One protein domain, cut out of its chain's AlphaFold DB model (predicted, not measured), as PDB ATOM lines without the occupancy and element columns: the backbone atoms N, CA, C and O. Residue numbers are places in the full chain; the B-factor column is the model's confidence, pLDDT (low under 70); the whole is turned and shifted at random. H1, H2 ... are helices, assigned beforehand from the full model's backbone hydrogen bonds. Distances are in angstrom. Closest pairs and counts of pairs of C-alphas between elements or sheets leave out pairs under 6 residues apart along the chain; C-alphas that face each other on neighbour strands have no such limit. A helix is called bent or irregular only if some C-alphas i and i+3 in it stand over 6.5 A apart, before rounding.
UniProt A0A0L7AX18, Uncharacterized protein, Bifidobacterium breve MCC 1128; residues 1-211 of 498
ATOM      1  N   MET A   1      12.445  -9.889 -43.530       35.91
ATOM      2  CA  MET A   1      11.159 -10.543 -43.220       35.91
ATOM      3  C   MET A   1      10.473  -9.926 -42.003       35.91
ATOM      4  O   MET A   1       9.559  -9.146 -42.228       35.91
ATOM      5  N   LEU A   2      10.900 -10.132 -40.745       30.58
ATOM      6  CA  LEU A   2      10.278  -9.418 -39.605       30.58
ATOM      7  C   LEU A   2      10.596  -7.916 -39.649       30.58
ATOM      8  O   LEU A   2       9.744  -7.081 -39.377       30.58
ATOM      9  N   SER A   3      11.808  -7.584 -40.094       32.69
ATOM     10  CA  SER A   3      12.244  -6.222 -40.408       32.69
ATOM     11  C   SER A   3      11.460  -5.593 -41.560       32.69
ATOM     12  O   SER A   3      11.298  -4.386 -41.556       32.69
ATOM     13  N   ALA A   4      10.939  -6.383 -42.507       37.31
ATOM     14  CA  ALA A   4      10.132  -5.899 -43.628       37.31
ATOM     15  C   ALA A   4       8.701  -5.579 -43.180       37.31
ATOM     16  O   ALA A   4       8.169  -4.544 -43.556       37.31
ATOM     17  N   VAL A   5       8.127  -6.403 -42.295       38.09
ATOM     18  CA  VAL A   5       6.855  -6.110 -41.613       38.09
ATOM     19  C   VAL A   5       7.008  -4.916 -40.662       38.09
ATOM     20  O   VAL A   5       6.166  -4.032 -40.627       38.09
ATOM     21  N   VAL A   6       8.112  -4.830 -39.916       39.16
ATOM     22  CA  VAL A   6       8.389  -3.697 -39.016       39.16
ATOM     23  C   VAL A   6       8.713  -2.417 -39.797       39.16
ATOM     24  O   VAL A   6       8.246  -1.348 -39.412       39.16
ATOM     25  N   ASN A   7       9.446  -2.502 -40.912       38.38
ATOM     26  CA  ASN A   7       9.661  -1.371 -41.816       38.38
ATOM     27  C   ASN A   7       8.364  -0.965 -42.499       38.38
ATOM     28  O   ASN A   7       8.144   0.233 -42.648       38.38
ATOM     29  N   SER A   8       7.492  -1.903 -42.886       38.47
ATOM     30  CA  SER A   8       6.219  -1.529 -43.502       38.47
ATOM     31  C   SER A   8       5.307  -0.805 -42.514       38.47
ATOM     32  O   SER A   8       4.701   0.215 -42.849       38.47
ATOM     33  N   LEU A   9       5.314  -1.253 -41.254       36.28
ATOM     34  CA  LEU A   9       4.622  -0.607 -40.141       36.28
ATOM     35  C   LEU A   9       5.222   0.763 -39.766       36.28
ATOM     36  O   LEU A   9       4.470   1.646 -39.360       36.28
ATOM     37  N   SER A  10       6.539   0.975 -39.899       32.81
ATOM     38  CA  SER A  10       7.197   2.235 -39.496       32.81
ATOM     39  C   SER A  10       7.251   3.307 -40.593       32.81
ATOM     40  O   SER A  10       7.266   4.495 -40.278       32.81
ATOM     41  N   THR A  11       7.248   2.915 -41.873       36.97
ATOM     42  CA  THR A  11       7.417   3.833 -43.023       36.97
ATOM     43  C   THR A  11       6.105   4.357 -43.613       36.97
ATOM     44  O   THR A  11       6.130   5.129 -44.566       36.97
ATOM     45  N   GLY A  12       4.947   3.945 -43.083       35.12
ATOM     46  CA  GLY A  12       3.636   4.310 -43.635       35.12
ATOM     47  C   GLY A  12       3.237   3.523 -44.891       35.12
ATOM     48  O   GLY A  12       2.117   3.680 -45.372       35.12
ATOM     49  N   SER A  13       4.094   2.620 -45.384       40.91
ATOM     50  CA  SER A  13       3.762   1.691 -46.473       40.91
ATOM     51  C   SER A  13       2.736   0.628 -46.068       40.91
ATOM     52  O   SER A  13       2.081   0.075 -46.942       40.91
ATOM     53  N   PHE A  14       2.490   0.422 -44.767       45.25
ATOM     54  CA  PHE A  14       1.340  -0.341 -44.273       45.25
ATOM     55  C   PHE A  14      -0.001   0.232 -44.756       45.25
ATOM     56  O   PHE A  14      -0.911  -0.520 -45.079       45.25
ATOM     57  N   LEU A  15      -0.145   1.561 -44.840       40.84
ATOM     58  CA  LEU A  15      -1.373   2.161 -45.369       40.84
ATOM     59  C   LEU A  15      -1.523   1.874 -46.862       40.84
ATOM     60  O   LEU A  15      -2.633   1.602 -47.301       40.84
ATOM     61  N   LEU A  16      -0.426   1.877 -47.622       45.91
ATOM     62  CA  LEU A  16      -0.433   1.505 -49.038       45.91
ATOM     63  C   LEU A  16      -0.745   0.018 -49.218       45.91
ATOM     64  O   LEU A  16      -1.652  -0.291 -49.970       45.91
ATOM     65  N   SER A  17      -0.139  -0.885 -48.443       49.47
ATOM     66  CA  SER A  17      -0.465  -2.317 -48.496       49.47
ATOM     67  C   SER A  17      -1.904  -2.601 -48.058       49.47
ATOM     68  O   SER A  17      -2.565  -3.453 -48.636       49.47
ATOM     69  N   VAL A  18      -2.436  -1.863 -47.075       50.50
ATOM     70  CA  VAL A  18      -3.862  -1.910 -46.705       50.50
ATOM     71  C   VAL A  18      -4.736  -1.376 -47.841       50.50
ATOM     72  O   VAL A  18      -5.799  -1.939 -48.089       50.50
ATOM     73  N   THR A  19      -4.308  -0.320 -48.534       49.59
ATOM     74  CA  THR A  19      -5.034   0.288 -49.665       49.59
ATOM     75  C   THR A  19      -5.021  -0.622 -50.894       49.59
ATOM     76  O   THR A  19      -6.046  -0.785 -51.542       49.59
ATOM     77  N   ASP A  20      -3.904  -1.289 -51.174       54.44
ATOM     78  CA  ASP A  20      -3.752  -2.246 -52.269       54.44
ATOM     79  C   ASP A  20      -4.484  -3.550 -51.959       54.44
ATOM     80  O   ASP A  20      -5.192  -4.081 -52.813       54.44
ATOM     81  N   ALA A  21      -4.426  -4.015 -50.709       52.00
ATOM     82  CA  ALA A  21      -5.227  -5.139 -50.255       52.00
ATOM     83  C   ALA A  21      -6.724  -4.803 -50.324       52.00
ATOM     84  O   ALA A  21      -7.494  -5.594 -50.851       52.00
ATOM     85  N   THR A  22      -7.162  -3.614 -49.895       52.66
ATOM     86  CA  THR A  22      -8.568  -3.186 -50.046       52.66
ATOM     87  C   THR A  22      -8.965  -2.958 -51.505       52.66
ATOM     88  O   THR A  22     -10.083  -3.297 -51.879       52.66
ATOM     89  N   ALA A  23      -8.073  -2.477 -52.369       55.44
ATOM     90  CA  ALA A  23      -8.314  -2.395 -53.808       55.44
ATOM     91  C   ALA A  23      -8.418  -3.789 -54.454       55.44
ATOM     92  O   ALA A  23      -9.235  -3.979 -55.351       55.44
ATOM     93  N   SER A  24      -7.645  -4.766 -53.971       54.25
ATOM     94  CA  SER A  24      -7.731  -6.182 -54.345       54.25
ATOM     95  C   SER A  24      -9.078  -6.785 -53.924       54.25
ATOM     96  O   SER A  24      -9.740  -7.418 -54.743       54.25
ATOM     97  N   ILE A  25      -9.572  -6.457 -52.719       53.81
ATOM     98  CA  ILE A  25     -10.940  -6.789 -52.274       53.81
ATOM     99  C   ILE A  25     -11.991  -6.206 -53.227       53.81
ATOM    100  O   ILE A  25     -12.899  -6.921 -53.640       53.81
ATOM    101  N   ILE A  26     -11.873  -4.918 -53.571       55.62
ATOM    102  CA  ILE A  26     -12.839  -4.199 -54.419       55.62
ATOM    103  C   ILE A  26     -12.833  -4.730 -55.862       55.62
ATOM    104  O   ILE A  26     -13.868  -4.706 -56.522       55.62
ATOM    105  N   ARG A  27     -11.688  -5.218 -56.360       53.69
ATOM    106  CA  ARG A  27     -11.564  -5.824 -57.699       53.69
ATOM    107  C   ARG A  27     -11.919  -7.308 -57.737       53.69
ATOM    108  O   ARG A  27     -12.181  -7.827 -58.817       53.69
ATOM    109  N   SER A  28     -11.910  -8.002 -56.601       53.84
ATOM    110  CA  SER A  28     -12.247  -9.423 -56.548       53.84
ATOM    111  C   SER A  28     -13.762  -9.625 -56.448       53.84
ATOM    112  O   SER A  28     -14.389  -9.175 -55.495       53.84
ATOM    113  N   GLU A  29     -14.364 -10.376 -57.374       54.34
ATOM    114  CA  GLU A  29     -15.783 -10.775 -57.275       54.34
ATOM    115  C   GLU A  29     -16.043 -11.800 -56.146       54.34
ATOM    116  O   GLU A  29     -17.181 -12.166 -55.854       54.34
ATOM    117  N   SER A  30     -14.987 -12.283 -55.485       62.44
ATOM    118  CA  SER A  30     -15.052 -13.352 -54.492       62.44
ATOM    119  C   SER A  30     -14.986 -12.809 -53.066       62.44
ATOM    120  O   SER A  30     -13.916 -12.475 -52.564       62.44
ATOM    121  N   ILE A  31     -16.119 -12.853 -52.359       64.75
ATOM    122  CA  ILE A  31     -16.245 -12.582 -50.909       64.75
ATOM    123  C   ILE A  31     -15.174 -13.331 -50.085       64.75
ATOM    124  O   ILE A  31     -14.718 -12.840 -49.053       64.75
ATOM    125  N   ALA A  32     -14.719 -14.494 -50.559       55.06
ATOM    126  CA  ALA A  32     -13.630 -15.258 -49.954       55.06
ATOM    127  C   ALA A  32     -12.308 -14.468 -49.849       55.06
ATOM    128  O   ALA A  32     -11.659 -14.521 -48.807       55.06
ATOM    129  N   ILE A  33     -11.933 -13.694 -50.874       58.28
ATOM    130  CA  ILE A  33     -10.701 -12.884 -50.878       58.28
ATOM    131  C   ILE A  33     -10.841 -11.714 -49.893       58.28
ATOM    132  O   ILE A  33      -9.925 -11.453 -49.115       58.28
ATOM    133  N   ALA A  34     -12.023 -11.089 -49.832       61.19
ATOM    134  CA  ALA A  34     -12.350 -10.060 -48.842       61.19
ATOM    135  C   ALA A  34     -12.176 -10.547 -47.399       61.19
ATOM    136  O   ALA A  34     -11.525  -9.894 -46.580       61.19
ATOM    137  N   ILE A  35     -12.727 -11.726 -47.098       67.69
ATOM    138  CA  ILE A  35     -12.612 -12.354 -45.781       67.69
ATOM    139  C   ILE A  35     -11.145 -12.670 -45.467       67.69
ATOM    140  O   ILE A  35     -10.688 -12.362 -44.369       67.69
ATOM    141  N   LEU A  36     -10.390 -13.229 -46.417       58.12
ATOM    142  CA  LEU A  36      -8.981 -13.579 -46.216       58.12
ATOM    143  C   LEU A  36      -8.101 -12.356 -45.932       58.12
ATOM    144  O   LEU A  36      -7.269 -12.417 -45.030       58.12
ATOM    145  N   VAL A  37      -8.313 -11.233 -46.624       65.56
ATOM    146  CA  VAL A  37      -7.573  -9.986 -46.364       65.56
ATOM    147  C   VAL A  37      -7.898  -9.420 -44.981       65.56
ATOM    148  O   VAL A  37      -6.990  -9.040 -44.244       65.56
ATOM    149  N   ILE A  38      -9.177  -9.393 -44.588       70.75
ATOM    150  CA  ILE A  38      -9.580  -8.941 -43.246       70.75
ATOM    151  C   ILE A  38      -8.952  -9.835 -42.171       70.75
ATOM    152  O   ILE A  38      -8.438  -9.332 -41.170       70.75
ATOM    153  N   VAL A  39      -8.953 -11.154 -42.384       72.00
ATOM    154  CA  VAL A  39      -8.306 -12.115 -41.485       72.00
ATOM    155  C   VAL A  39      -6.800 -11.868 -41.422       72.00
ATOM    156  O   VAL A  39      -6.260 -11.802 -40.321       72.00
ATOM    157  N   ALA A  40      -6.121 -11.665 -42.553       63.22
ATOM    158  CA  ALA A  40      -4.690 -11.371 -42.590       63.22
ATOM    159  C   ALA A  40      -4.355 -10.078 -41.827       63.22
ATOM    160  O   ALA A  40      -3.473 -10.088 -40.970       63.22
ATOM    161  N   LEU A  41      -5.118  -9.000 -42.037       66.56
ATOM    162  CA  LEU A  41      -4.968  -7.739 -41.301       66.56
ATOM    163  C   LEU A  41      -5.174  -7.918 -39.795       66.56
ATOM    164  O   LEU A  41      -4.388  -7.406 -38.994       66.56
ATOM    165  N   LEU A  42      -6.206  -8.669 -39.398       71.19
ATOM    166  CA  LEU A  42      -6.468  -8.979 -37.996       71.19
ATOM    167  C   LEU A  42      -5.319  -9.790 -37.388       71.19
ATOM    168  O   LEU A  42      -4.894  -9.496 -36.270       71.19
ATOM    169  N   VAL A  43      -4.790 -10.777 -38.115       69.69
ATOM    170  CA  VAL A  43      -3.640 -11.585 -37.694       69.69
ATOM    171  C   VAL A  43      -2.404 -10.706 -37.521       69.69
ATOM    172  O   VAL A  43      -1.763 -10.792 -36.478       69.69
ATOM    173  N   THR A  44      -2.095  -9.817 -38.467       62.69
ATOM    174  CA  THR A  44      -0.943  -8.906 -38.371       62.69
ATOM    175  C   THR A  44      -1.079  -7.939 -37.201       62.69
ATOM    176  O   THR A  44      -0.138  -7.784 -36.422       62.69
ATOM    177  N   LEU A  45      -2.249  -7.320 -37.026       68.69
ATOM    178  CA  LEU A  45      -2.504  -6.398 -35.920       68.69
ATOM    179  C   LEU A  45      -2.430  -7.119 -34.568       68.69
ATOM    180  O   LEU A  45      -1.811  -6.621 -33.627       68.69
ATOM    181  N   THR A  46      -2.991  -8.328 -34.488       69.19
ATOM    182  CA  THR A  46      -2.924  -9.162 -33.284       69.19
ATOM    183  C   THR A  46      -1.488  -9.598 -33.005       69.19
ATOM    184  O   THR A  46      -1.028  -9.460 -31.878       69.19
ATOM    185  N   ALA A  47      -0.731 -10.049 -34.006       68.50
ATOM    186  CA  ALA A  47       0.671 -10.427 -33.843       68.50
ATOM    187  C   ALA A  47       1.539  -9.232 -33.408       68.50
ATOM    188  O   ALA A  47       2.320  -9.339 -32.463       68.50
ATOM    189  N   GLY A  48       1.360  -8.064 -34.028       65.94
ATOM    190  CA  GLY A  48       2.061  -6.835 -33.660       65.94
ATOM    191  C   GLY A  48       1.796  -6.423 -32.211       65.94
ATOM    192  O   GLY A  48       2.734  -6.258 -31.433       65.94
ATOM    193  N   LEU A  49       0.522  -6.324 -31.824       67.81
ATOM    194  CA  LEU A  49       0.121  -5.826 -30.504       67.81
ATOM    195  C   LEU A  49       0.264  -6.860 -29.381       67.81
ATOM    196  O   LEU A  49       0.624  -6.498 -28.266       67.81
ATOM    197  N   PHE A  50      -0.018  -8.139 -29.638       76.88
ATOM    198  CA  PHE A  50      -0.026  -9.173 -28.597       76.88
ATOM    199  C   PHE A  50       1.268  -9.970 -28.515       76.88
ATOM    200  O   PHE A  50       1.528 -10.531 -27.456       76.88
ATOM    201  N   VAL A  51       2.068 -10.055 -29.580       77.44
ATOM    202  CA  VAL A  51       3.341 -10.792 -29.547       77.44
ATOM    203  C   VAL A  51       4.487  -9.821 -29.326       77.44
ATOM    204  O   VAL A  51       5.146  -9.898 -28.291       77.44
ATOM    205  N   THR A  52       4.696  -8.864 -30.231       78.56
ATOM    206  CA  THR A  52       5.875  -7.977 -30.184       78.56
ATOM    207  C   THR A  52       5.949  -7.177 -28.883       78.56
ATOM    208  O   THR A  52       6.983  -7.167 -28.211       78.56
ATOM    209  N   GLU A  53       4.839  -6.563 -28.473       85.25
ATOM    210  CA  GLU A  53       4.799  -5.778 -27.237       85.25
ATOM    211  C   GLU A  53       4.977  -6.662 -25.995       85.25
ATOM    212  O   GLU A  53       5.749  -6.322 -25.099       85.25
ATOM    213  N   VAL A  54       4.344  -7.838 -25.941       90.25
ATOM    214  CA  VAL A  54       4.537  -8.768 -24.814       90.25
ATOM    215  C   VAL A  54       5.995  -9.223 -24.735       90.25
ATOM    216  O   VAL A  54       6.570  -9.248 -23.646       90.25
ATOM    217  N   PHE A  55       6.648  -9.481 -25.870       89.38
ATOM    218  CA  PHE A  55       8.077  -9.796 -25.896       89.38
ATOM    219  C   PHE A  55       8.956  -8.641 -25.399       89.38
ATOM    220  O   PHE A  55       9.985  -8.904 -24.777       89.38
ATOM    221  N   ARG A  56       8.542  -7.372 -25.546       90.38
ATOM    222  CA  ARG A  56       9.222  -6.227 -24.904       90.38
ATOM    223  C   ARG A  56       9.297  -6.412 -23.387       90.38
ATOM    224  O   ARG A  56      10.355  -6.182 -22.804       90.38
ATOM    225  N   VAL A  57       8.207  -6.854 -22.753       94.75
ATOM    226  CA  VAL A  57       8.144  -7.151 -21.308       94.75
ATOM    227  C   VAL A  57       9.006  -8.364 -20.959       94.75
ATOM    228  O   VAL A  57       9.782  -8.302 -20.008       94.75
ATOM    229  N   VAL A  58       8.932  -9.436 -21.752       93.12
ATOM    230  CA  VAL A  58       9.746 -10.650 -21.555       93.12
ATOM    231  C   VAL A  58      11.239 -10.336 -21.598       93.12
ATOM    232  O   VAL A  58      11.984 -10.775 -20.726       93.12
ATOM    233  N   LEU A  59      11.684  -9.521 -22.556       93.00
ATOM    234  CA  LEU A  59      13.077  -9.088 -22.639       93.00
ATOM    235  C   LEU A  59      13.483  -8.244 -21.424       93.00
ATOM    236  O   LEU A  59      14.572  -8.443 -20.894       93.00
ATOM    237  N   ARG A  60      12.614  -7.345 -20.926       95.56
ATOM    238  CA  ARG A  60      12.900  -6.599 -19.683       95.56
ATOM    239  C   ARG A  60      13.040  -7.540 -18.492       95.56
ATOM    240  O   ARG A  60      13.974  -7.381 -17.714       95.56
ATOM    241  N   ARG A  61      12.164  -8.542 -18.386       95.56
ATOM    242  CA  ARG A  61      12.215  -9.566 -17.335       95.56
ATOM    243  C   ARG A  61      13.520 -10.360 -17.374       95.56
ATOM    244  O   ARG A  61      14.178 -10.475 -16.349       95.56
ATOM    245  N   ILE A  62      13.910 -10.858 -18.547       94.75
ATOM    246  CA  ILE A  62      15.149 -11.631 -18.739       94.75
ATOM    247  C   ILE A  62      16.375 -10.821 -18.318       94.75
ATOM    248  O   ILE A  62      17.235 -11.346 -17.617       94.75
ATOM    249  N   VAL A  63      16.442  -9.542 -18.699       95.62
ATOM    250  CA  VAL A  63      17.574  -8.679 -18.337       95.62
ATOM    251  C   VAL A  63      17.618  -8.431 -16.825       95.62
ATOM    252  O   VAL A  63      18.690  -8.511 -16.229       95.62
ATOM    253  N   LEU A  64      16.463  -8.209 -16.184       96.25
ATOM    254  CA  LEU A  64      16.377  -8.090 -14.723       96.25
ATOM    255  C   LEU A  64      16.800  -9.383 -14.009       96.25
ATOM    256  O   LEU A  64      17.481  -9.314 -12.993       96.25
ATOM    257  N   GLU A  65      16.458 -10.558 -14.545       95.62
ATOM    258  CA  GLU A  65      16.935 -11.839 -14.006       95.62
ATOM    259  C   GLU A  65      18.455 -11.991 -14.188       95.62
ATOM    260  O   GLU A  65      19.149 -12.310 -13.225       95.62
ATOM    261  N   SER A  66      18.999 -11.687 -15.373       94.56
ATOM    262  CA  SER A  66      20.442 -11.816 -15.656       94.56
ATOM    263  C   SER A  66      21.338 -10.900 -14.822       94.56
ATOM    264  O   SER A  66      22.538 -11.126 -14.726       94.56
ATOM    265  N   ARG A  67      20.762  -9.860 -14.212       94.56
ATOM    266  CA  ARG A  67      21.470  -8.965 -13.292       94.56
ATOM    267  C   ARG A  67      21.829  -9.662 -11.978       94.56
ATOM    268  O   ARG A  67      22.869  -9.380 -11.393       94.56
ATOM    269  N   THR A  68      20.935 -10.517 -11.487       95.00
ATOM    270  CA  THR A  68      21.029 -11.124 -10.150       95.00
ATOM    271  C   THR A  68      21.456 -12.592 -10.221       95.00
ATOM    272  O   THR A  68      22.024 -13.115  -9.260       95.00
ATOM    273  N   TYR A  69      21.204 -13.257 -11.350       95.69
ATOM    274  CA  TYR A  69      21.422 -14.687 -11.546       95.69
ATOM    275  C   TYR A  69      22.374 -14.954 -12.705       95.69
ATOM    276  O   TYR A  69      22.236 -14.379 -13.782       95.69
ATOM    277  N   ASP A  70      23.291 -15.894 -12.489       92.69
ATOM    278  CA  ASP A  70      24.346 -16.248 -13.441       92.69
ATOM    279  C   ASP A  70      23.799 -17.019 -14.652       92.69
ATOM    280  O   ASP A  70      24.386 -17.012 -15.734       92.69
ATOM    281  N   LYS A  71      22.656 -17.695 -14.479       91.94
ATOM    282  CA  LYS A  71      22.009 -18.506 -15.509       91.94
ATOM    283  C   LYS A  71      20.561 -18.072 -15.721       91.94
ATOM    284  O   LYS A  71      19.759 -18.014 -14.788       91.94
ATOM    285  N   VAL A  72      20.194 -17.861 -16.988       90.06
ATOM    286  CA  VAL A  72      18.806 -17.617 -17.409       90.06
ATOM    287  C   VAL A  72      18.374 -18.703 -18.398       90.06
ATOM    288  O   VAL A  72      18.897 -18.767 -19.511       90.06
ATOM    289  N   PRO A  73      17.426 -19.585 -18.032       84.12
ATOM    290  CA  PRO A  73      17.038 -20.685 -18.903       84.12
ATOM    291  C   PRO A  73      16.190 -20.185 -20.080       84.12
ATOM    292  O   PRO A  73      15.301 -19.354 -19.903       84.12
ATOM    293  N   LEU A  74      16.372 -20.774 -21.270       74.94
ATOM    294  CA  LEU A  74      15.634 -20.393 -22.492       74.94
ATOM    295  C   LEU A  74      14.105 -20.439 -22.333       74.94
ATOM    296  O   LEU A  74      13.386 -19.667 -22.959       74.94
ATOM    297  N   ARG A  75      13.582 -21.279 -21.433       77.56
ATOM    298  CA  ARG A  75      12.142 -21.317 -21.123       77.56
ATOM    299  C   ARG A  75      11.582 -19.970 -20.640       77.56
ATOM    300  O   ARG A  75      10.375 -19.779 -20.716       77.56
ATOM    301  N   ARG A  76      12.425 -19.034 -20.176       84.94
ATOM    302  CA  ARG A  76      12.010 -17.674 -19.784       84.94
ATOM    303  C   ARG A  76      11.444 -16.854 -20.935       84.94
ATOM    304  O   ARG A  76      10.612 -15.992 -20.683       84.94
ATOM    305  N   PHE A  77      11.784 -17.165 -22.186       82.38
ATOM    306  CA  PHE A  77      11.110 -16.557 -23.337       82.38
ATOM    307  C   PHE A  77       9.610 -16.899 -23.389       82.38
ATOM    308  O   PHE A  77       8.822 -16.147 -23.955       82.38
ATOM    309  N   LEU A  78       9.198 -17.994 -22.741       81.62
ATOM    310  CA  LEU A  78       7.804 -18.422 -22.605       81.62
ATOM    311  C   LEU A  78       7.176 -17.974 -21.273       81.62
ATOM    312  O   LEU A  78       6.104 -18.457 -20.909       81.62
ATOM    313  N   TYR A  79       7.807 -17.048 -20.543       85.69
ATOM    314  CA  TYR A  79       7.332 -16.531 -19.254       85.69
ATOM    315  C   TYR A  79       5.830 -16.167 -19.217       85.69
ATOM    316  O   TYR A  79       5.142 -16.585 -18.279       85.69
ATOM    317  N   PRO A  80       5.257 -15.471 -20.221       86.62
ATOM    318  CA  PRO A  80       3.839 -15.109 -20.189       86.62
ATOM    319  C   PRO A  80       2.906 -16.321 -20.336       86.62
ATOM    320  O   PRO A  80       1.788 -16.296 -19.821       86.62
ATOM    321  N   LEU A  81       3.362 -17.390 -21.004       83.12
ATOM    322  CA  LEU A  81       2.635 -18.662 -21.100       83.12
ATOM    323  C   LEU A  81       2.733 -19.446 -19.787       83.12
ATOM    324  O   LEU A  81       1.731 -19.979 -19.322       83.12
ATOM    325  N   GLN A  82       3.914 -19.467 -19.157       82.69
ATOM    326  CA  GLN A  82       4.147 -20.165 -17.884       82.69
ATOM    327  C   GLN A  82       3.340 -19.577 -16.722       82.69
ATOM    328  O   GLN A  82       2.940 -20.305 -15.820       82.69
ATOM    329  N   THR A  83       3.110 -18.265 -16.748       85.25
ATOM    330  CA  THR A  83       2.337 -17.542 -15.727       85.25
ATOM    331  C   THR A  83       0.853 -17.406 -16.071       85.25
ATOM    332  O   THR A  83       0.085 -16.898 -15.257       85.25
ATOM    333  N   GLY A  84       0.428 -17.790 -17.282       86.50
ATOM    334  CA  GLY A  84      -0.939 -17.558 -17.767       86.50
ATOM    335  C   GLY A  84      -1.313 -16.074 -17.908       86.50
ATOM    336  O   GLY A  84      -2.492 -15.742 -18.029       86.50
ATOM    337  N   CYS A  85      -0.332 -15.167 -17.884       89.56
ATOM    338  CA  CYS A  85      -0.551 -13.720 -17.827       89.56
ATOM    339  C   CYS A  85      -0.440 -13.020 -19.191       89.56
ATOM    340  O   CYS A  85      -0.513 -11.793 -19.239       89.56
ATOM    341  N   TRP A  86      -0.316 -13.767 -20.296       89.94
ATOM    342  CA  TRP A  86      -0.175 -13.210 -21.651       89.94
ATOM    343  C   TRP A  86      -1.210 -12.122 -21.965       89.94
ATOM    344  O   TRP A  86      -0.852 -10.998 -22.309       89.94
ATOM    345  N   VAL A  87      -2.499 -12.437 -21.803       90.06
ATOM    346  CA  VAL A  87      -3.600 -11.513 -22.125       90.06
ATOM    347  C   VAL A  87      -3.559 -10.269 -21.236       90.06
ATOM    348  O   VAL A  87      -3.800  -9.167 -21.718       90.06
ATOM    349  N   ARG A  88      -3.202 -10.421 -19.954       91.88
ATOM    350  CA  ARG A  88      -3.082  -9.292 -19.018       91.88
ATOM    351  C   ARG A  88      -1.943  -8.362 -19.422       91.88
ATOM    352  O   ARG A  88      -2.163  -7.161 -19.523       91.88
ATOM    353  N   MET A  89      -0.762  -8.909 -19.713       93.62
ATOM    354  CA  MET A  89       0.383  -8.123 -20.185       93.62
ATOM    355  C   MET A  89       0.048  -7.386 -21.483       93.62
ATOM    356  O   MET A  89       0.248  -6.176 -21.568       93.62
ATOM    357  N   ALA A  90      -0.512  -8.098 -22.466       92.06
ATOM    358  CA  ALA A  90      -0.910  -7.513 -23.740       92.06
ATOM    359  C   ALA A  90      -1.934  -6.386 -23.549       92.06
ATOM    360  O   ALA A  90      -1.794  -5.324 -24.144       92.06
ATOM    361  N   TRP A  91      -2.915  -6.575 -22.661       93.62
ATOM    362  CA  TRP A  91      -3.899  -5.547 -22.334       93.62
ATOM    363  C   TRP A  91      -3.266  -4.292 -21.723       93.62
ATOM    364  O   TRP A  91      -3.582  -3.180 -22.141       93.62
ATOM    365  N   VAL A  92      -2.340  -4.442 -20.769       95.69
ATOM    366  CA  VAL A  92      -1.639  -3.293 -20.171       95.69
ATOM    367  C   VAL A  92      -0.877  -2.500 -21.232       95.69
ATOM    368  O   VAL A  92      -0.976  -1.273 -21.269       95.69
ATOM    369  N   LEU A  93      -0.156  -3.191 -22.114       93.62
ATOM    370  CA  LEU A  93       0.621  -2.562 -23.181       93.62
ATOM    371  C   LEU A  93      -0.272  -1.949 -24.259       93.62
ATOM    372  O   LEU A  93       0.055  -0.891 -24.786       93.62
ATOM    373  N   LEU A  94      -1.420  -2.555 -24.558       92.31
ATOM    374  CA  LEU A  94      -2.406  -1.983 -25.469       92.31
ATOM    375  C   LEU A  94      -2.920  -0.642 -24.938       92.31
ATOM    376  O   LEU A  94      -2.876   0.356 -25.652       92.31
ATOM    377  N   VAL A  95      -3.351  -0.593 -23.674       94.81
ATOM    378  CA  VAL A  95      -3.835   0.647 -23.044       94.81
ATOM    379  C   VAL A  95      -2.726   1.704 -22.983       94.81
ATOM    380  O   VAL A  95      -2.972   2.877 -23.263       94.81
ATOM    381  N   GLU A  96      -1.493   1.297 -22.668       94.69
ATOM    382  CA  GLU A  96      -0.317   2.175 -22.681       94.69
ATOM    383  C   GLU A  96      -0.078   2.786 -24.068       94.69
ATOM    384  O   GLU A  96       0.056   4.007 -24.184       94.69
ATOM    385  N   ASN A  97      -0.106   1.963 -25.121       90.50
ATOM    386  CA  ASN A  97       0.053   2.404 -26.503       90.50
ATOM    387  C   ASN A  97      -1.103   3.306 -26.964       90.50
ATOM    388  O   ASN A  97      -0.843   4.315 -27.615       90.50
ATOM    389  N   VAL A  98      -2.353   3.024 -26.576       91.19
ATOM    390  CA  VAL A  98      -3.505   3.903 -26.858       91.19
ATOM    391  C   VAL A  98      -3.306   5.273 -26.214       91.19
ATOM    392  O   VAL A  98      -3.440   6.294 -26.884       91.19
ATOM    393  N   TYR A  99      -2.925   5.333 -24.935       93.56
ATOM    394  CA  TYR A  99      -2.645   6.618 -24.292       93.56
ATOM    395  C   TYR A  99      -1.483   7.340 -24.963       93.56
ATOM    396  O   TYR A  99      -1.557   8.551 -25.158       93.56
ATOM    397  N   ARG A 100      -0.411   6.628 -25.317       89.19
ATOM    398  CA  ARG A 100       0.735   7.208 -26.020       89.19
ATOM    399  C   ARG A 100       0.310   7.801 -27.366       89.19
ATOM    400  O   ARG A 100       0.653   8.948 -27.635       89.19
ATOM    401  N   LEU A 101      -0.476   7.066 -28.154       87.94
ATOM    402  CA  LEU A 101      -1.024   7.507 -29.440       87.94
ATOM    403  C   LEU A 101      -1.860   8.782 -29.288       87.94
ATOM    404  O   LEU A 101      -1.619   9.758 -29.990       87.94
ATOM    405  N   LEU A 102      -2.781   8.813 -28.319       91.12
ATOM    406  CA  LEU A 102      -3.601   9.997 -28.039       91.12
ATOM    407  C   LEU A 102      -2.751  11.217 -27.660       91.12
ATOM    408  O   LEU A 102      -3.068  12.339 -28.040       91.12
ATOM    409  N   TRP A 103      -1.653  11.016 -26.926       92.00
ATOM    410  CA  TRP A 103      -0.748  12.112 -26.580       92.00
ATOM    411  C   TRP A 103       0.084  12.599 -27.759       92.00
ATOM    412  O   TRP A 103       0.395  13.786 -27.784       92.00
ATOM    413  N   TRP A 104       0.393  11.750 -28.741       87.81
ATOM    414  CA  TRP A 104       1.054  12.165 -29.984       87.81
ATOM    415  C   TRP A 104       0.195  13.088 -30.857       87.81
ATOM    416  O   TRP A 104       0.757  13.819 -31.668       87.81
ATOM    417  N   CYS A 105      -1.118  13.185 -30.609       88.19
ATOM    418  CA  CYS A 105      -1.946  14.268 -31.159       88.19
ATOM    419  C   CYS A 105      -1.497  15.660 -30.675       88.19
ATOM    420  O   CYS A 105      -1.846  16.676 -31.269       88.19
ATOM    421  N   THR A 106      -0.703  15.723 -29.603       92.06
ATOM    422  CA  THR A 106      -0.016  16.932 -29.144       92.06
ATOM    423  C   THR A 106       1.491  16.706 -29.261       92.06
ATOM    424  O   THR A 106       2.039  15.874 -28.547       92.06
ATOM    425  N   VAL A 107       2.205  17.434 -30.124       84.69
ATOM    426  CA  VAL A 107       3.654  17.200 -30.339       84.69
ATOM    427  C   VAL A 107       4.435  17.204 -29.012       84.69
ATOM    428  O   VAL A 107       5.179  16.272 -28.709       84.69
ATOM    429  N   VAL A 108       4.190  18.206 -28.158       88.00
ATOM    430  CA  VAL A 108       4.839  18.326 -26.839       88.00
ATOM    431  C   VAL A 108       4.385  17.224 -25.875       88.00
ATOM    432  O   VAL A 108       5.205  16.630 -25.170       88.00
ATOM    433  N   GLY A 109       3.083  16.925 -25.833       89.12
ATOM    434  CA  GLY A 109       2.551  15.895 -24.944       89.12
ATOM    435  C   GLY A 109       3.031  14.496 -25.321       89.12
ATOM    436  O   GLY A 109       3.363  13.728 -24.420       89.12
ATOM    437  N   GLY A 110       3.163  14.191 -26.614       89.00
ATOM    438  CA  GLY A 110       3.683  12.924 -27.126       89.00
ATOM    439  C   GLY A 110       5.082  12.628 -26.595       89.00
ATOM    440  O   GLY A 110       5.307  11.579 -25.982       89.00
ATOM    441  N   ILE A 111       5.997  13.596 -26.708       90.38
ATOM    442  CA  ILE A 111       7.368  13.475 -26.188       90.38
ATOM    443  C   ILE A 111       7.350  13.278 -24.665       90.38
ATOM    444  O   ILE A 111       7.877  12.292 -24.146       90.38
ATOM    445  N   VAL A 112       6.687  14.169 -23.919       93.69
ATOM    446  CA  VAL A 112       6.668  14.119 -22.444       93.69
ATOM    447  C   VAL A 112       6.054  12.816 -21.921       93.69
ATOM    448  O   VAL A 112       6.486  12.282 -20.890       93.69
ATOM    449  N   LYS A 113       5.020  12.298 -22.586       94.81
ATOM    450  CA  LYS A 113       4.294  11.101 -22.143       94.81
ATOM    451  C   LYS A 113       4.997   9.815 -22.524       94.81
ATOM    452  O   LYS A 113       4.949   8.888 -21.723       94.81
ATOM    453  N   THR A 114       5.761   9.817 -23.612       93.12
ATOM    454  CA  THR A 114       6.672   8.719 -23.957       93.12
ATOM    455  C   THR A 114       7.647   8.451 -22.806       93.12
ATOM    456  O   THR A 114       7.723   7.328 -22.312       93.12
ATOM    457  N   TYR A 115       8.280   9.496 -22.255       96.06
ATOM    458  CA  TYR A 115       9.141   9.351 -21.069       96.06
ATOM    459  C   TYR A 115       8.365   9.089 -19.777       96.06
ATOM    460  O   TYR A 115       8.863   8.425 -18.875       96.06
ATOM    461  N   SER A 116       7.128   9.575 -19.660       96.81
ATOM    462  CA  SER A 116       6.313   9.311 -18.466       96.81
ATOM    463  C   SER A 116       5.891   7.839 -18.349       96.81
ATOM    464  O   SER A 116       5.685   7.359 -17.233       96.81
ATOM    465  N   TYR A 117       5.735   7.134 -19.474       97.19
ATOM    466  CA  TYR A 117       5.308   5.726 -19.537       97.19
ATOM    467  C   TYR A 117       6.480   4.754 -19.734       97.19
ATOM    468  O   TYR A 117       6.273   3.548 -19.849       97.19
ATOM    469  N   PHE A 118       7.714   5.265 -19.739       96.75
ATOM    470  CA  PHE A 118       8.918   4.508 -20.078       96.75
ATOM    471  C   PHE A 118       9.114   3.240 -19.227       96.75
ATOM    472  O   PHE A 118       9.573   2.218 -19.736       96.75
ATOM    473  N   LEU A 119       8.718   3.275 -17.949       97.88
ATOM    474  CA  LEU A 119       8.919   2.168 -17.008       97.88
ATOM    475  C   LEU A 119       7.780   1.142 -17.001       97.88
ATOM    476  O   LEU A 119       7.924   0.107 -16.357       97.88
ATOM    477  N   VAL A 120       6.673   1.371 -17.720       98.06
ATOM    478  CA  VAL A 120       5.524   0.443 -17.736       98.06
ATOM    479  C   VAL A 120       5.940  -1.002 -18.055       98.06
ATOM    480  O   VAL A 120       5.542  -1.893 -17.305       98.06
ATOM    481  N   PRO A 121       6.789  -1.285 -19.064       97.00
ATOM    482  CA  PRO A 121       7.212  -2.658 -19.352       97.00
ATOM    483  C   PRO A 121       7.998  -3.313 -18.221       97.00
ATOM    484  O   PRO A 121       7.891  -4.518 -18.041       97.00
ATOM    485  N   TYR A 122       8.786  -2.535 -17.475       97.75
ATOM    486  CA  TYR A 122       9.564  -3.036 -16.345       97.75
ATOM    487  C   TYR A 122       8.663  -3.342 -15.144       97.75
ATOM    488  O   TYR A 122       8.804  -4.393 -14.526       97.75
ATOM    489  N   ILE A 123       7.676  -2.481 -14.880       98.00
ATOM    490  CA  ILE A 123       6.675  -2.693 -13.826       98.00
ATOM    491  C   ILE A 123       5.853  -3.958 -14.113       98.00
ATOM    492  O   ILE A 123       5.659  -4.783 -13.227       98.00
ATOM    493  N   VAL A 124       5.403  -4.143 -15.360       97.00
ATOM    494  CA  VAL A 124       4.645  -5.339 -15.776       97.00
ATOM    495  C   VAL A 124       5.530  -6.590 -15.787       97.00
ATOM    496  O   VAL A 124       5.053  -7.673 -15.457       97.00
ATOM    497  N   ALA A 125       6.813  -6.456 -16.141       95.56
ATOM    498  CA  ALA A 125       7.779  -7.551 -16.065       95.56
ATOM    499  C   ALA A 125       7.975  -8.017 -14.620       95.56
ATOM    500  O   ALA A 125       8.064  -9.216 -14.374       95.56
ATOM    501  N   GLU A 126       8.034  -7.088 -13.669       94.56
ATOM    502  CA  GLU A 126       8.144  -7.388 -12.243       94.56
ATOM    503  C   GLU A 126       6.861  -8.024 -11.695       94.56
ATOM    504  O   GLU A 126       6.910  -9.066 -11.045       94.56
ATOM    505  N   ASN A 127       5.708  -7.427 -12.003       95.50
ATOM    506  CA  ASN A 127       4.416  -7.877 -11.510       95.50
ATOM    507  C   ASN A 127       3.359  -7.917 -12.628       95.50
ATOM    508  O   ASN A 127       2.675  -6.921 -12.877       95.50
ATOM    509  N   PRO A 128       3.143  -9.085 -13.257       93.62
ATOM    510  CA  PRO A 128       2.151  -9.234 -14.324       93.62
ATOM    511  C   PRO A 128       0.692  -9.079 -13.880       93.62
ATOM    512  O   PRO A 128      -0.197  -8.992 -14.726       93.62
ATOM    513  N   ASN A 129       0.426  -9.092 -12.569       93.31
ATOM    514  CA  ASN A 129      -0.924  -8.984 -12.018       93.31
ATOM    515  C   ASN A 129      -1.394  -7.530 -11.858       93.31
ATOM    516  O   ASN A 129      -2.553  -7.304 -11.513       93.31
ATOM    517  N   ILE A 130      -0.524  -6.547 -12.111       95.69
ATOM    518  CA  ILE A 130      -0.874  -5.128 -12.035       95.69
ATOM    519  C   ILE A 130      -1.898  -4.738 -13.116       95.69
ATOM    520  O   ILE A 130      -1.841  -5.195 -14.258       95.69
ATOM    521  N   SER A 131      -2.841  -3.856 -12.773       96.69
ATOM    522  CA  SER A 131      -3.791  -3.313 -13.750       96.69
ATOM    523  C   SER A 131      -3.147  -2.245 -14.642       96.69
ATOM    524  O   SER A 131      -2.187  -1.578 -14.253       96.69
ATOM    525  N   ALA A 132      -3.708  -2.026 -15.835       96.69
ATOM    526  CA  ALA A 132      -3.151  -1.088 -16.812       96.69
ATOM    527  C   ALA A 132      -3.024   0.346 -16.270       96.69
ATOM    528  O   ALA A 132      -1.964   0.967 -16.363       96.69
ATOM    529  N   ASN A 133      -4.091   0.861 -15.654       96.81
ATOM    530  CA  ASN A 133      -4.096   2.218 -15.113       96.81
ATOM    531  C   ASN A 133      -3.145   2.370 -13.919       96.81
ATOM    532  O   ASN A 133      -2.509   3.421 -13.801       96.81
ATOM    533  N   GLU A 134      -3.007   1.344 -13.071       97.69
ATOM    534  CA  GLU A 134      -2.047   1.368 -11.962       97.69
ATOM    535  C   GLU A 134      -0.605   1.346 -12.471       97.69
ATOM    536  O   GLU A 134       0.184   2.192 -12.055       97.69
ATOM    537  N   ALA A 135      -0.271   0.492 -13.446       97.81
ATOM    538  CA  ALA A 135       1.071   0.438 -14.036       97.81
ATOM    539  C   ALA A 135       1.485   1.771 -14.673       97.81
ATOM    540  O   ALA A 135       2.569   2.299 -14.405       97.81
ATOM    541  N   ILE A 136       0.596   2.361 -15.475       97.81
ATOM    542  CA  ILE A 136       0.832   3.653 -16.129       97.81
ATOM    543  C   ILE A 136       0.956   4.768 -15.086       97.81
ATOM    544  O   ILE A 136       1.837   5.627 -15.179       97.81
ATOM    545  N   SER A 137       0.088   4.772 -14.074       98.06
ATOM    546  CA  SER A 137       0.107   5.792 -13.026       98.06
ATOM    547  C   SER A 137       1.342   5.684 -12.135       98.06
ATOM    548  O   SER A 137       1.916   6.714 -11.779       98.06
ATOM    549  N   LEU A 138       1.787   4.467 -11.826       98.25
ATOM    550  CA  LEU A 138       3.018   4.206 -11.094       98.25
ATOM    551  C   LEU A 138       4.239   4.671 -11.894       98.25
ATOM    552  O   LEU A 138       5.009   5.476 -11.375       98.25
ATOM    553  N   SER A 139       4.351   4.305 -13.178       98.31
ATOM    554  CA  SER A 139       5.422   4.798 -14.063       98.31
ATOM    555  C   SER A 139       5.473   6.328 -14.091       98.31
ATOM    556  O   SER A 139       6.535   6.922 -13.928       98.31
ATOM    557  N   ARG A 140       4.320   7.002 -14.219       98.00
ATOM    558  CA  ARG A 140       4.252   8.476 -14.204       98.00
ATOM    559  C   ARG A 140       4.791   9.080 -12.909       98.00
ATOM    560  O   ARG A 140       5.390  10.155 -12.964       98.00
ATOM    561  N   ARG A 141       4.523   8.444 -11.762       98.19
ATOM    562  CA  ARG A 141       4.996   8.894 -10.445       98.19
ATOM    563  C   ARG A 141       6.495   8.649 -10.294       98.19
ATOM    564  O   ARG A 141       7.198   9.583  -9.928       98.19
ATOM    565  N   MET A 142       6.976   7.463 -10.668       98.12
ATOM    566  CA  MET A 142       8.403   7.114 -10.665       98.12
ATOM    567  C   MET A 142       9.228   8.024 -11.586       98.12
ATOM    568  O   MET A 142      10.339   8.405 -11.249       98.12
ATOM    569  N   MET A 143       8.665   8.436 -12.727       97.81
ATOM    570  CA  MET A 143       9.339   9.306 -13.696       97.81
ATOM    571  C   MET A 143       9.237  10.807 -13.370       97.81
ATOM    572  O   MET A 143       9.740  11.641 -14.131       97.81
ATOM    573  N   LYS A 144       8.574  11.212 -12.278       96.31
ATOM    574  CA  LYS A 144       8.476  12.632 -11.903       96.31
ATOM    575  C   LYS A 144       9.863  13.145 -11.491       96.31
ATOM    576  O   LYS A 144      10.430  12.662 -10.527       96.31
ATOM    577  N   GLY A 145      10.390  14.127 -12.227       95.06
ATOM    578  CA  GLY A 145      11.753  14.651 -12.038       95.06
ATOM    579  C   GLY A 145      12.827  13.963 -12.893       95.06
ATOM    580  O   GLY A 145      13.896  14.525 -13.075       95.06
ATOM    581  N   HIS A 146      12.512  12.820 -13.510       97.00
ATOM    582  CA  HIS A 146      13.491  11.961 -14.192       97.00
ATOM    583  C   HIS A 146      13.330  11.897 -15.724       97.00
ATOM    584  O   HIS A 146      14.119  11.270 -16.421       97.00
ATOM    585  N   LYS A 147      12.319  12.566 -16.298       96.69
ATOM    586  CA  LYS A 147      12.044  12.515 -17.752       96.69
ATOM    587  C   LYS A 147      13.176  13.098 -18.595       96.69
ATOM    588  O   LYS A 147      13.534  12.510 -19.607       96.69
ATOM    589  N   TRP A 148      13.716  14.244 -18.178       94.88
ATOM    590  CA  TRP A 148      14.825  14.892 -18.879       94.88
ATOM    591  C   TRP A 148      16.105  14.059 -18.783       94.88
ATOM    592  O   TRP A 148      16.762  13.832 -19.791       94.88
ATOM    593  N   GLU A 149      16.398  13.523 -17.594       96.12
ATOM    594  CA  GLU A 149      17.499  12.577 -17.379       96.12
ATOM    595  C   GLU A 149      17.381  11.366 -18.321       96.12
ATOM    596  O   GLU A 149      18.344  11.014 -18.992       96.12
ATOM    597  N   CYS A 150      16.187  10.775 -18.441       96.19
ATOM    598  CA  CYS A 150      15.934   9.645 -19.336       96.19
ATOM    599  C   CYS A 150      16.085  10.006 -20.825       96.19
ATOM    600  O   CYS A 150      16.649   9.225 -21.590       96.19
ATOM    601  N   PHE A 151      15.633  11.193 -21.241       95.31
ATOM    602  CA  PHE A 151      15.830  11.702 -22.603       95.31
ATOM    603  C   PHE A 151      17.319  11.855 -22.939       95.31
ATOM    604  O   PHE A 151      17.784  11.318 -23.942       95.31
ATOM    605  N   VAL A 152      18.085  12.519 -22.068       95.69
ATOM    606  CA  VAL A 152      19.536  12.690 -22.244       95.69
ATOM    607  C   VAL A 152      20.248  11.336 -22.249       95.69
ATOM    608  O   VAL A 152      21.135  11.110 -23.070       95.69
ATOM    609  N   ALA A 153      19.818  10.405 -21.394       95.25
ATOM    610  CA  ALA A 153      20.341   9.049 -21.387       95.25
ATOM    611  C   ALA A 153      20.063   8.311 -22.703       95.25
ATOM    612  O   ALA A 153      20.935   7.606 -23.170       95.25
ATOM    613  N   GLN A 154      18.904   8.476 -23.345       93.81
ATOM    614  CA  GLN A 154      18.679   7.893 -24.676       93.81
ATOM    615  C   GLN A 154      19.549   8.546 -25.754       93.81
ATOM    616  O   GLN A 154      20.077   7.843 -26.616       93.81
ATOM    617  N   LEU A 155      19.737   9.867 -25.697       94.00
ATOM    618  CA  LEU A 155      20.598  10.580 -26.639       94.00
ATOM    619  C   LEU A 155      22.062  10.138 -26.554       94.00
ATOM    620  O   LEU A 155      22.732  10.092 -27.585       94.00
ATOM    621  N   SER A 156      22.559   9.749 -25.376       95.44
ATOM    622  CA  SER A 156      23.927   9.227 -25.252       95.44
ATOM    623  C   SER A 156      24.134   7.904 -26.006       95.44
ATOM    624  O   SER A 156      25.266   7.573 -26.357       95.44
ATOM    625  N   PHE A 157      23.056   7.183 -26.346       94.50
ATOM    626  CA  PHE A 157      23.118   5.993 -27.199       94.50
ATOM    627  C   PHE A 157      23.114   6.292 -28.701       94.50
ATOM    628  O   PHE A 157      23.295   5.366 -29.490       94.50
ATOM    629  N   LEU A 158      22.973   7.554 -29.127       93.31
ATOM    630  CA  LEU A 158      22.955   7.919 -30.550       93.31
ATOM    631  C   LEU A 158      24.199   7.416 -31.297       93.31
ATOM    632  O   LEU A 158      24.074   6.863 -32.387       93.31
ATOM    633  N   GLY A 159      25.380   7.509 -30.678       93.75
ATOM    634  CA  GLY A 159      26.621   6.976 -31.251       93.75
ATOM    635  C   GLY A 159      26.574   5.464 -31.498       93.75
ATOM    636  O   GLY A 159      27.035   4.994 -32.534       93.75
ATOM    637  N   TRP A 160      25.942   4.701 -30.602       93.56
ATOM    638  CA  TRP A 160      25.758   3.258 -30.771       93.56
ATOM    639  C   TRP A 160      24.772   2.918 -31.892       93.56
ATOM    640  O   TRP A 160      24.984   1.945 -32.613       93.56
ATOM    641  N   TYR A 161      23.722   3.722 -32.078       88.56
ATOM    642  CA  TYR A 161      22.808   3.564 -33.213       88.56
ATOM    643  C   TYR A 161      23.508   3.856 -34.544       88.56
ATOM    644  O   TYR A 161      23.367   3.082 -35.490       88.56
ATOM    645  N   LEU A 162      24.321   4.915 -34.606       91.88
ATOM    646  CA  LEU A 162      25.131   5.226 -35.788       91.88
ATOM    647  C   LEU A 162      26.145   4.113 -36.089       91.88
ATOM    648  O   LEU A 162      26.271   3.703 -37.240       91.88
ATOM    649  N   LEU A 163      26.805   3.565 -35.062       91.25
ATOM    650  CA  LEU A 163      27.706   2.420 -35.216       91.25
ATOM    651  C   LEU A 163      26.963   1.175 -35.715       91.25
ATOM    652  O   LEU A 163      27.475   0.448 -36.564       91.25
ATOM    653  N   SER A 164      25.740   0.948 -35.239       87.31
ATOM    654  CA  SER A 164      24.898  -0.136 -35.741       87.31
ATOM    655  C   SER A 164      24.597   0.034 -37.222       87.31
ATOM    656  O   SER A 164      24.684  -0.938 -37.957       87.31
ATOM    657  N   ILE A 165      24.283   1.243 -37.685       84.75
ATOM    658  CA  ILE A 165      24.060   1.500 -39.115       84.75
ATOM    659  C   ILE A 165      25.358   1.268 -39.902       84.75
ATOM    660  O   ILE A 165      25.348   0.540 -40.892       84.75
ATOM    661  N   ALA A 166      26.484   1.809 -39.426       87.56
ATOM    662  CA  ALA A 166      27.791   1.667 -40.072       87.56
ATOM    663  C   ALA A 166      28.282   0.209 -40.148       87.56
ATOM    664  O   ALA A 166      29.018  -0.153 -41.061       87.56
ATOM    665  N   THR A 167      27.863  -0.635 -39.204       84.50
ATOM    666  CA  THR A 167      28.197  -2.068 -39.153       84.50
ATOM    667  C   THR A 167      27.078  -2.962 -39.691       84.50
ATOM    668  O   THR A 167      27.083  -4.166 -39.433       84.50
ATOM    669  N   PHE A 168      26.102  -2.394 -40.409       78.19
ATOM    670  CA  PHE A 168      24.948  -3.111 -40.969       78.19
ATOM    671  C   PHE A 168      24.193  -3.983 -39.943       78.19
ATOM    672  O   PHE A 168      23.709  -5.070 -40.246       78.19
ATOM    673  N   GLY A 169      24.099  -3.513 -38.699       74.25
ATOM    674  CA  GLY A 169      23.391  -4.168 -37.599       74.25
ATOM    675  C   GLY A 169      24.253  -5.080 -36.727       74.25
ATOM    676  O   GLY A 169      23.784  -5.504 -35.670       74.25
ATOM    677  N   LEU A 170      25.511  -5.356 -37.097       78.19
ATOM    678  CA  LEU A 170      26.374  -6.259 -36.324       78.19
ATOM    679  C   LEU A 170      26.608  -5.743 -34.900       78.19
ATOM    680  O   LEU A 170      26.483  -6.513 -33.947       78.19
ATOM    681  N   SER A 171      26.873  -4.441 -34.719       88.50
ATOM    682  CA  SER A 171      27.068  -3.906 -33.366       88.50
ATOM    683  C   SER A 171      25.809  -4.051 -32.509       88.50
ATOM    684  O   SER A 171      25.926  -4.374 -31.330       88.50
ATOM    685  N   ALA A 172      24.613  -3.870 -33.085       80.19
ATOM    686  CA  ALA A 172      23.343  -4.056 -32.383       80.19
ATOM    687  C   ALA A 172      23.134  -5.495 -31.926       80.19
ATOM    688  O   ALA A 172      22.747  -5.703 -30.777       80.19
ATOM    689  N   ILE A 173      23.423  -6.472 -32.786       76.25
ATOM    690  CA  ILE A 173      23.250  -7.895 -32.476       76.25
ATOM    691  C   ILE A 173      24.205  -8.334 -31.362       76.25
ATOM    692  O   ILE A 173      23.773  -8.979 -30.410       76.25
ATOM    693  N   PHE A 174      25.488  -7.979 -31.465       81.62
ATOM    694  CA  PHE A 174      26.520  -8.532 -30.585       81.62
ATOM    695  C   PHE A 174      26.809  -7.698 -29.336       81.62
ATOM    696  O   PHE A 174      27.397  -8.223 -28.393       81.62
ATOM    697  N   TYR A 175      26.433  -6.415 -29.306       87.94
ATOM    698  CA  TYR A 175      26.831  -5.536 -28.205       87.94
ATOM    699  C   TYR A 175      25.797  -4.466 -27.839       87.94
ATOM    700  O   TYR A 175      25.249  -4.490 -26.736       87.94
ATOM    701  N   SER A 176      25.509  -3.511 -28.728       91.56
ATOM    702  CA  SER A 176      24.847  -2.261 -28.341       91.56
ATOM    703  C   SER A 176      23.409  -2.438 -27.857       91.56
ATOM    704  O   SER A 176      23.002  -1.707 -26.954       91.56
ATOM    705  N   ASN A 177      22.650  -3.423 -28.361       89.94
ATOM    706  CA  ASN A 177      21.310  -3.701 -27.826       89.94
ATOM    707  C   ASN A 177      21.371  -4.297 -26.416       89.94
ATOM    708  O   ASN A 177      20.580  -3.906 -25.556       89.94
ATOM    709  N   GLY A 178      22.313  -5.212 -26.168       91.19
ATOM    710  CA  GLY A 178      22.538  -5.791 -24.843       91.19
ATOM    711  C   GLY A 178      22.973  -4.727 -23.837       91.19
ATOM    712  O   GLY A 178      22.382  -4.613 -22.764       91.19
ATOM    713  N   TYR A 179      23.926  -3.877 -24.228       93.94
ATOM    714  CA  TYR A 179      24.389  -2.751 -23.416       93.94
ATOM    715  C   TYR A 179      23.260  -1.755 -23.096       93.94
ATOM    716  O   TYR A 179      23.062  -1.397 -21.935       93.94
ATOM    717  N   ASN A 180      22.463  -1.360 -24.095       94.81
ATOM    718  CA  ASN A 180      21.306  -0.480 -23.903       94.81
ATOM    719  C   ASN A 180      20.268  -1.093 -22.951       94.81
ATOM    720  O   ASN A 180      19.792  -0.427 -22.030       94.81
ATOM    721  N   ALA A 181      19.945  -2.375 -23.136       94.75
ATOM    722  CA  ALA A 181      18.988  -3.069 -22.290       94.75
ATOM    723  C   ALA A 181      19.467  -3.170 -20.833       94.75
ATOM    724  O   ALA A 181      18.668  -2.920 -19.928       94.75
ATOM    725  N   ALA A 182      20.752  -3.470 -20.613       95.75
ATOM    726  CA  ALA A 182      21.368  -3.515 -19.288       95.75
ATOM    727  C   ALA A 182      21.356  -2.139 -18.603       95.75
ATOM    728  O   ALA A 182      20.930  -2.025 -17.455       95.75
ATOM    729  N   PHE A 183      21.727  -1.074 -19.323       97.19
ATOM    730  CA  PHE A 183      21.709   0.291 -18.793       97.19
ATOM    731  C   PHE A 183      20.313   0.704 -18.310       97.19
ATOM    732  O   PHE A 183      20.150   1.171 -17.182       97.19
ATOM    733  N   PHE A 184      19.279   0.508 -19.134       97.56
ATOM    734  CA  PHE A 184      17.920   0.897 -18.748       97.56
ATOM    735  C   PHE A 184      17.295  -0.032 -17.701       97.56
ATOM    736  O   PHE A 184      16.395   0.397 -16.978       97.56
ATOM    737  N   ALA A 185      17.776  -1.273 -17.573       97.50
ATOM    738  CA  ALA A 185      17.422  -2.126 -16.445       97.50
ATOM    739  C   ALA A 185      17.967  -1.558 -15.124       97.50
ATOM    740  O   ALA A 185      17.194  -1.411 -14.180       97.50
ATOM    741  N   GLU A 186      19.235  -1.140 -15.072       97.44
ATOM    742  CA  GLU A 186      19.802  -0.472 -13.886       97.44
ATOM    743  C   GLU A 186      19.137   0.879 -13.597       97.44
ATOM    744  O   GLU A 186      18.872   1.223 -12.443       97.44
ATOM    745  N   TYR A 187      18.778   1.630 -14.641       97.94
ATOM    746  CA  TYR A 187      17.999   2.856 -14.489       97.94
ATOM    747  C   TYR A 187      16.652   2.597 -13.795       97.94
ATOM    748  O   TYR A 187      16.284   3.303 -12.852       97.94
ATOM    749  N   TYR A 188      15.934   1.547 -14.209       98.19
ATOM    750  CA  TYR A 188      14.706   1.121 -13.540       98.19
ATOM    751  C   TYR A 188      14.962   0.664 -12.097       98.19
ATOM    752  O   TYR A 188      14.223   1.083 -11.209       98.19
ATOM    753  N   VAL A 189      16.015  -0.123 -11.838       97.81
ATOM    754  CA  VAL A 189      16.387  -0.587 -10.485       97.81
ATOM    755  C   VAL A 189      16.603   0.599  -9.539       97.81
ATOM    756  O   VAL A 189      16.059   0.617  -8.433       97.81
ATOM    757  N   LYS A 190      17.338   1.625  -9.989       97.56
ATOM    758  CA  LYS A 190      17.570   2.859  -9.227       97.56
ATOM    759  C   LYS A 190      16.254   3.563  -8.894       97.56
ATOM    760  O   LYS A 190      15.993   3.855  -7.728       97.56
ATOM    761  N   LEU A 191      15.398   3.791  -9.893       97.75
ATOM    762  CA  LEU A 191      14.111   4.465  -9.686       97.75
ATOM    763  C   LEU A 191      13.140   3.643  -8.834       97.75
ATOM    764  O   LEU A 191      12.388   4.214  -8.046       97.75
ATOM    765  N   ARG A 192      13.173   2.312  -8.940       97.25
ATOM    766  CA  ARG A 192      12.429   1.398  -8.067       97.25
ATOM    767  C   ARG A 192      12.852   1.561  -6.612       97.25
ATOM    768  O   ARG A 192      11.984   1.700  -5.752       97.25
ATOM    769  N   ALA A 193      14.155   1.562  -6.329       97.06
ATOM    770  CA  ALA A 193      14.667   1.732  -4.971       97.06
ATOM    771  C   ALA A 193      14.242   3.085  -4.379       97.06
ATOM    772  O   ALA A 193      13.704   3.123  -3.272       97.06
ATOM    773  N   THR A 194      14.378   4.174  -5.146       96.88
ATOM    774  CA  THR A 194      13.921   5.513  -4.740       96.88
ATOM    775  C   THR A 194      12.409   5.565  -4.506       96.88
ATOM    776  O   THR A 194      11.951   6.153  -3.529       96.88
ATOM    777  N   ALA A 195      11.617   4.934  -5.376       96.81
ATOM    778  CA  ALA A 195      10.166   4.864  -5.237       96.81
ATOM    779  C   ALA A 195       9.742   4.140  -3.952       96.81
ATOM    780  O   ALA A 195       8.850   4.619  -3.250       96.81
ATOM    781  N   LYS A 196      10.402   3.020  -3.627       96.00
ATOM    782  CA  LYS A 196      10.166   2.268  -2.390       96.00
ATOM    783  C   LYS A 196      10.572   3.052  -1.149       96.00
ATOM    784  O   LYS A 196       9.775   3.150  -0.223       96.00
ATOM    785  N   SER A 197      11.766   3.650  -1.135       96.31
ATOM    786  CA  SER A 197      12.244   4.421   0.021       96.31
ATOM    787  C   SER A 197      11.397   5.665   0.286       96.31
ATOM    788  O   SER A 197      11.209   6.050   1.434       96.31
ATOM    789  N   ALA A 198      10.871   6.293  -0.769       95.38
ATOM    790  CA  ALA A 198       9.983   7.445  -0.660       95.38
ATOM    791  C   ALA A 198       8.519   7.071  -0.352       95.38
ATOM    792  O   ALA A 198       7.704   7.970  -0.158       95.38
ATOM    793  N   GLY A 199       8.164   5.778  -0.347       94.88
ATOM    794  CA  GLY A 199       6.802   5.311  -0.074       94.88
ATOM    795  C   GLY A 199       5.757   5.881  -1.038       94.88
ATOM    796  O   GLY A 199       4.656   6.244  -0.621       94.88
ATOM    797  N   ILE A 200       6.101   6.039  -2.322       96.19
ATOM    798  CA  ILE A 200       5.164   6.627  -3.287       96.19
ATOM    799  C   ILE A 200       3.938   5.724  -3.462       96.19
ATOM    800  O   ILE A 200       4.052   4.503  -3.498       96.19
ATOM    801  N   LYS A 201       2.755   6.316  -3.668       96.25
ATOM    802  CA  LYS A 201       1.531   5.548  -3.954       96.25
ATOM    803  C   LYS A 201       1.770   4.531  -5.084       96.25
ATOM    804  O   LYS A 201       2.206   4.922  -6.172       96.25
ATOM    805  N   GLY A 202       1.429   3.263  -4.876       92.94
ATOM    806  CA  GLY A 202       1.633   2.196  -5.854       92.94
ATOM    807  C   GLY A 202       2.966   1.452  -5.717       92.94
ATOM    808  O   GLY A 202       3.187   0.510  -6.474       92.94
ATOM    809  N   SER A 203       3.862   1.839  -4.800       94.81
ATOM    810  CA  SER A 203       5.131   1.132  -4.574       94.81
ATOM    811  C   SER A 203       4.941  -0.317  -4.112       94.81
ATOM    812  O   SER A 203       5.835  -1.134  -4.303       94.81
ATOM    813  N   GLU A 204       3.778  -0.653  -3.551       94.19
ATOM    814  CA  GLU A 204       3.377  -2.010  -3.175       94.19
ATOM    815  C   GLU A 204       3.334  -2.984  -4.361       94.19
ATOM    816  O   GLU A 204       3.539  -4.183  -4.185       94.19
ATOM    817  N   TRP A 205       3.122  -2.479  -5.582       94.81
ATOM    818  CA  TRP A 205       3.115  -3.310  -6.787       94.81
ATOM    819  C   TRP A 205       4.519  -3.735  -7.232       94.81
ATOM    820  O   TRP A 205       4.639  -4.672  -8.022       94.81
ATOM    821  N   LEU A 206       5.570  -3.090  -6.712       95.62
ATOM    822  CA  LEU A 206       6.980  -3.413  -6.951       95.62
ATOM    823  C   LEU A 206       7.412  -4.557  -6.015       95.62
ATOM    824  O   LEU A 206       8.261  -4.377  -5.147       95.62
ATOM    825  N   CYS A 207       6.763  -5.714  -6.109       93.19
ATOM    826  CA  CYS A 207       6.817  -6.752  -5.073       93.19
ATOM    827  C   CYS A 207       7.779  -7.920  -5.344       93.19
ATOM    828  O   CYS A 207       7.914  -8.790  -4.487       93.19
ATOM    829  N   ASP A 208       8.471  -7.964  -6.487       95.31
ATOM    830  CA  ASP A 208       9.398  -9.066  -6.794       95.31
ATOM    831  C   ASP A 208      10.789  -8.777  -6.218       95.31
ATOM    832  O   ASP A 208      11.668  -8.248  -6.897       95.31
ATOM    833  N   GLU A 209      11.004  -9.071  -4.937       94.12
ATOM    834  CA  GLU A 209      12.311  -8.818  -4.310       94.12
ATOM    835  C   GLU A 209      13.417  -9.715  -4.867       94.12
ATOM    836  O   GLU A 209      14.579  -9.304  -4.922       94.12
ATOM    837  N   TYR A 210      13.059 -10.901  -5.362       95.44
ATOM    838  CA  TYR A 210      14.036 -11.869  -5.846       95.44
ATOM    839  C   TYR A 210      14.614 -11.520  -7.216       95.44
ATOM    840  O   TYR A 210      15.620 -12.089  -7.616       95.44
ATOM    841  N   LEU A 211      14.064 -10.529  -7.924       95.06
ATOM    842  CA  LEU A 211      14.764  -9.929  -9.063       95.06
ATOM    843  C   LEU A 211      15.991  -9.110  -8.643       95.06
ATOM    844  O   LEU A 211      16.853  -8.847  -9.479       95.06
TER     845      LEU A 211
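This is residues 1 to 211 of the 498 residues of an uncharacterized protein of Bifidobacterium breve MCC 1128 (UniProt A0A0L7AX18). One very long helix, H3, runs from an arm into a body of helices, where H5 crosses it and H4, H7 and H11 also pack on its second half. In the arm, H2 folds back beside H3 as a narrow V joined at the free tip, residues 27 to 32, with H1 at the other end of H2. A second hairpin, H10 with the first part of H11, reaches away from the body, and H9 leads to it from H6. The printed part has 211 residues with eleven named helices, H1 to H11 in chain order, and no named strand: all helix. It is compact by its radius of gyration of the C-alphas, 19.4 A, yet elongated in outline, spanning 65 by 41 by 41 A.

H3, residues 31 to 68, is 55.3 A long, from C-alpha 31 at (-16.245, -12.582, -50.909) to C-alpha 68 at (21.029, -11.124, -10.150). Before it come H1, residues 2 to 10, and H2, residues 13 to 27, 20.4 A. After it come H4, residues 74 to 82; H5, residues 86 to 104, 26.7 A; H6, residues 107 to 116; H7, residues 120 to 126; H8, residues 132 to 142; H9, residues 147 to 155; and H10, residues 158 to 166. H11, residues 170 to 197, is 40.4 A long and ends with C-alpha 197 at (12.244, 4.421, 0.021). H4 and H11 are irregular: C-alphas 77 and 80 are 8.1 A apart, C-alphas 174 and 177 are 7.6 A apart, and H11 has a kink of 40 degrees near residue 177.

H3 is the hub, touching five helices. With residues 49 to 57 alone it touches H5 about perpendicular, at 80 degrees; the closest C-alphas, of Phe 50 and Ala 90, are 5.2 A apart. Its residues 56 to 61 alone touch H7, closest at the C-alphas of Val 57 and Pro 121, 5.0 A. Its residues 54 to 62 alone touch H4, closest at the C-alphas of Val 58 and Phe 77, 6.3 A. Its residues 60 to 64 alone touch H11, closest at the C-alphas of Leu 64 and Ala 185, 6.3 A. H2 and H3 form a helical hairpin at a shallow tilt of 23 degrees, opposite ways; the closest C-alphas, of Ile 25 and Ala 34, are 4.9 A apart. H1 is close to H2 but not clearly touching it. H8 touches H5, closest at the C-alphas of Val 92 and Ala 132, 4.3 A. H6 touches H9, closest at the C-alphas of Tyr 115 and Lys 147, 5.4 A. H10 and H11 form a helical hairpin at a shallow tilt of 20 degrees, closest at the C-alphas of Ser 164 and Ser 171, 5.0 A. Every O i to N i+4 pair is within hydrogen-bond range in H1, H2 and H5 to H10; the figures are 31 of 34 in H3, 21 of 24 in H11 and 1 of 5 in H4, where 5 of 6 O i to N i+3 pairs are within range.

The C-alphas of Glu 29 and Ser 197, the two farthest apart, are 65.6 A apart. The printed part has no cut, and the links between the helices are tight. Residues 198 to 211 hold no named element. The mean pLDDT of the printed part is 83.2; residues 1 to 37, 40 to 41 and 43 to 49 are under 70.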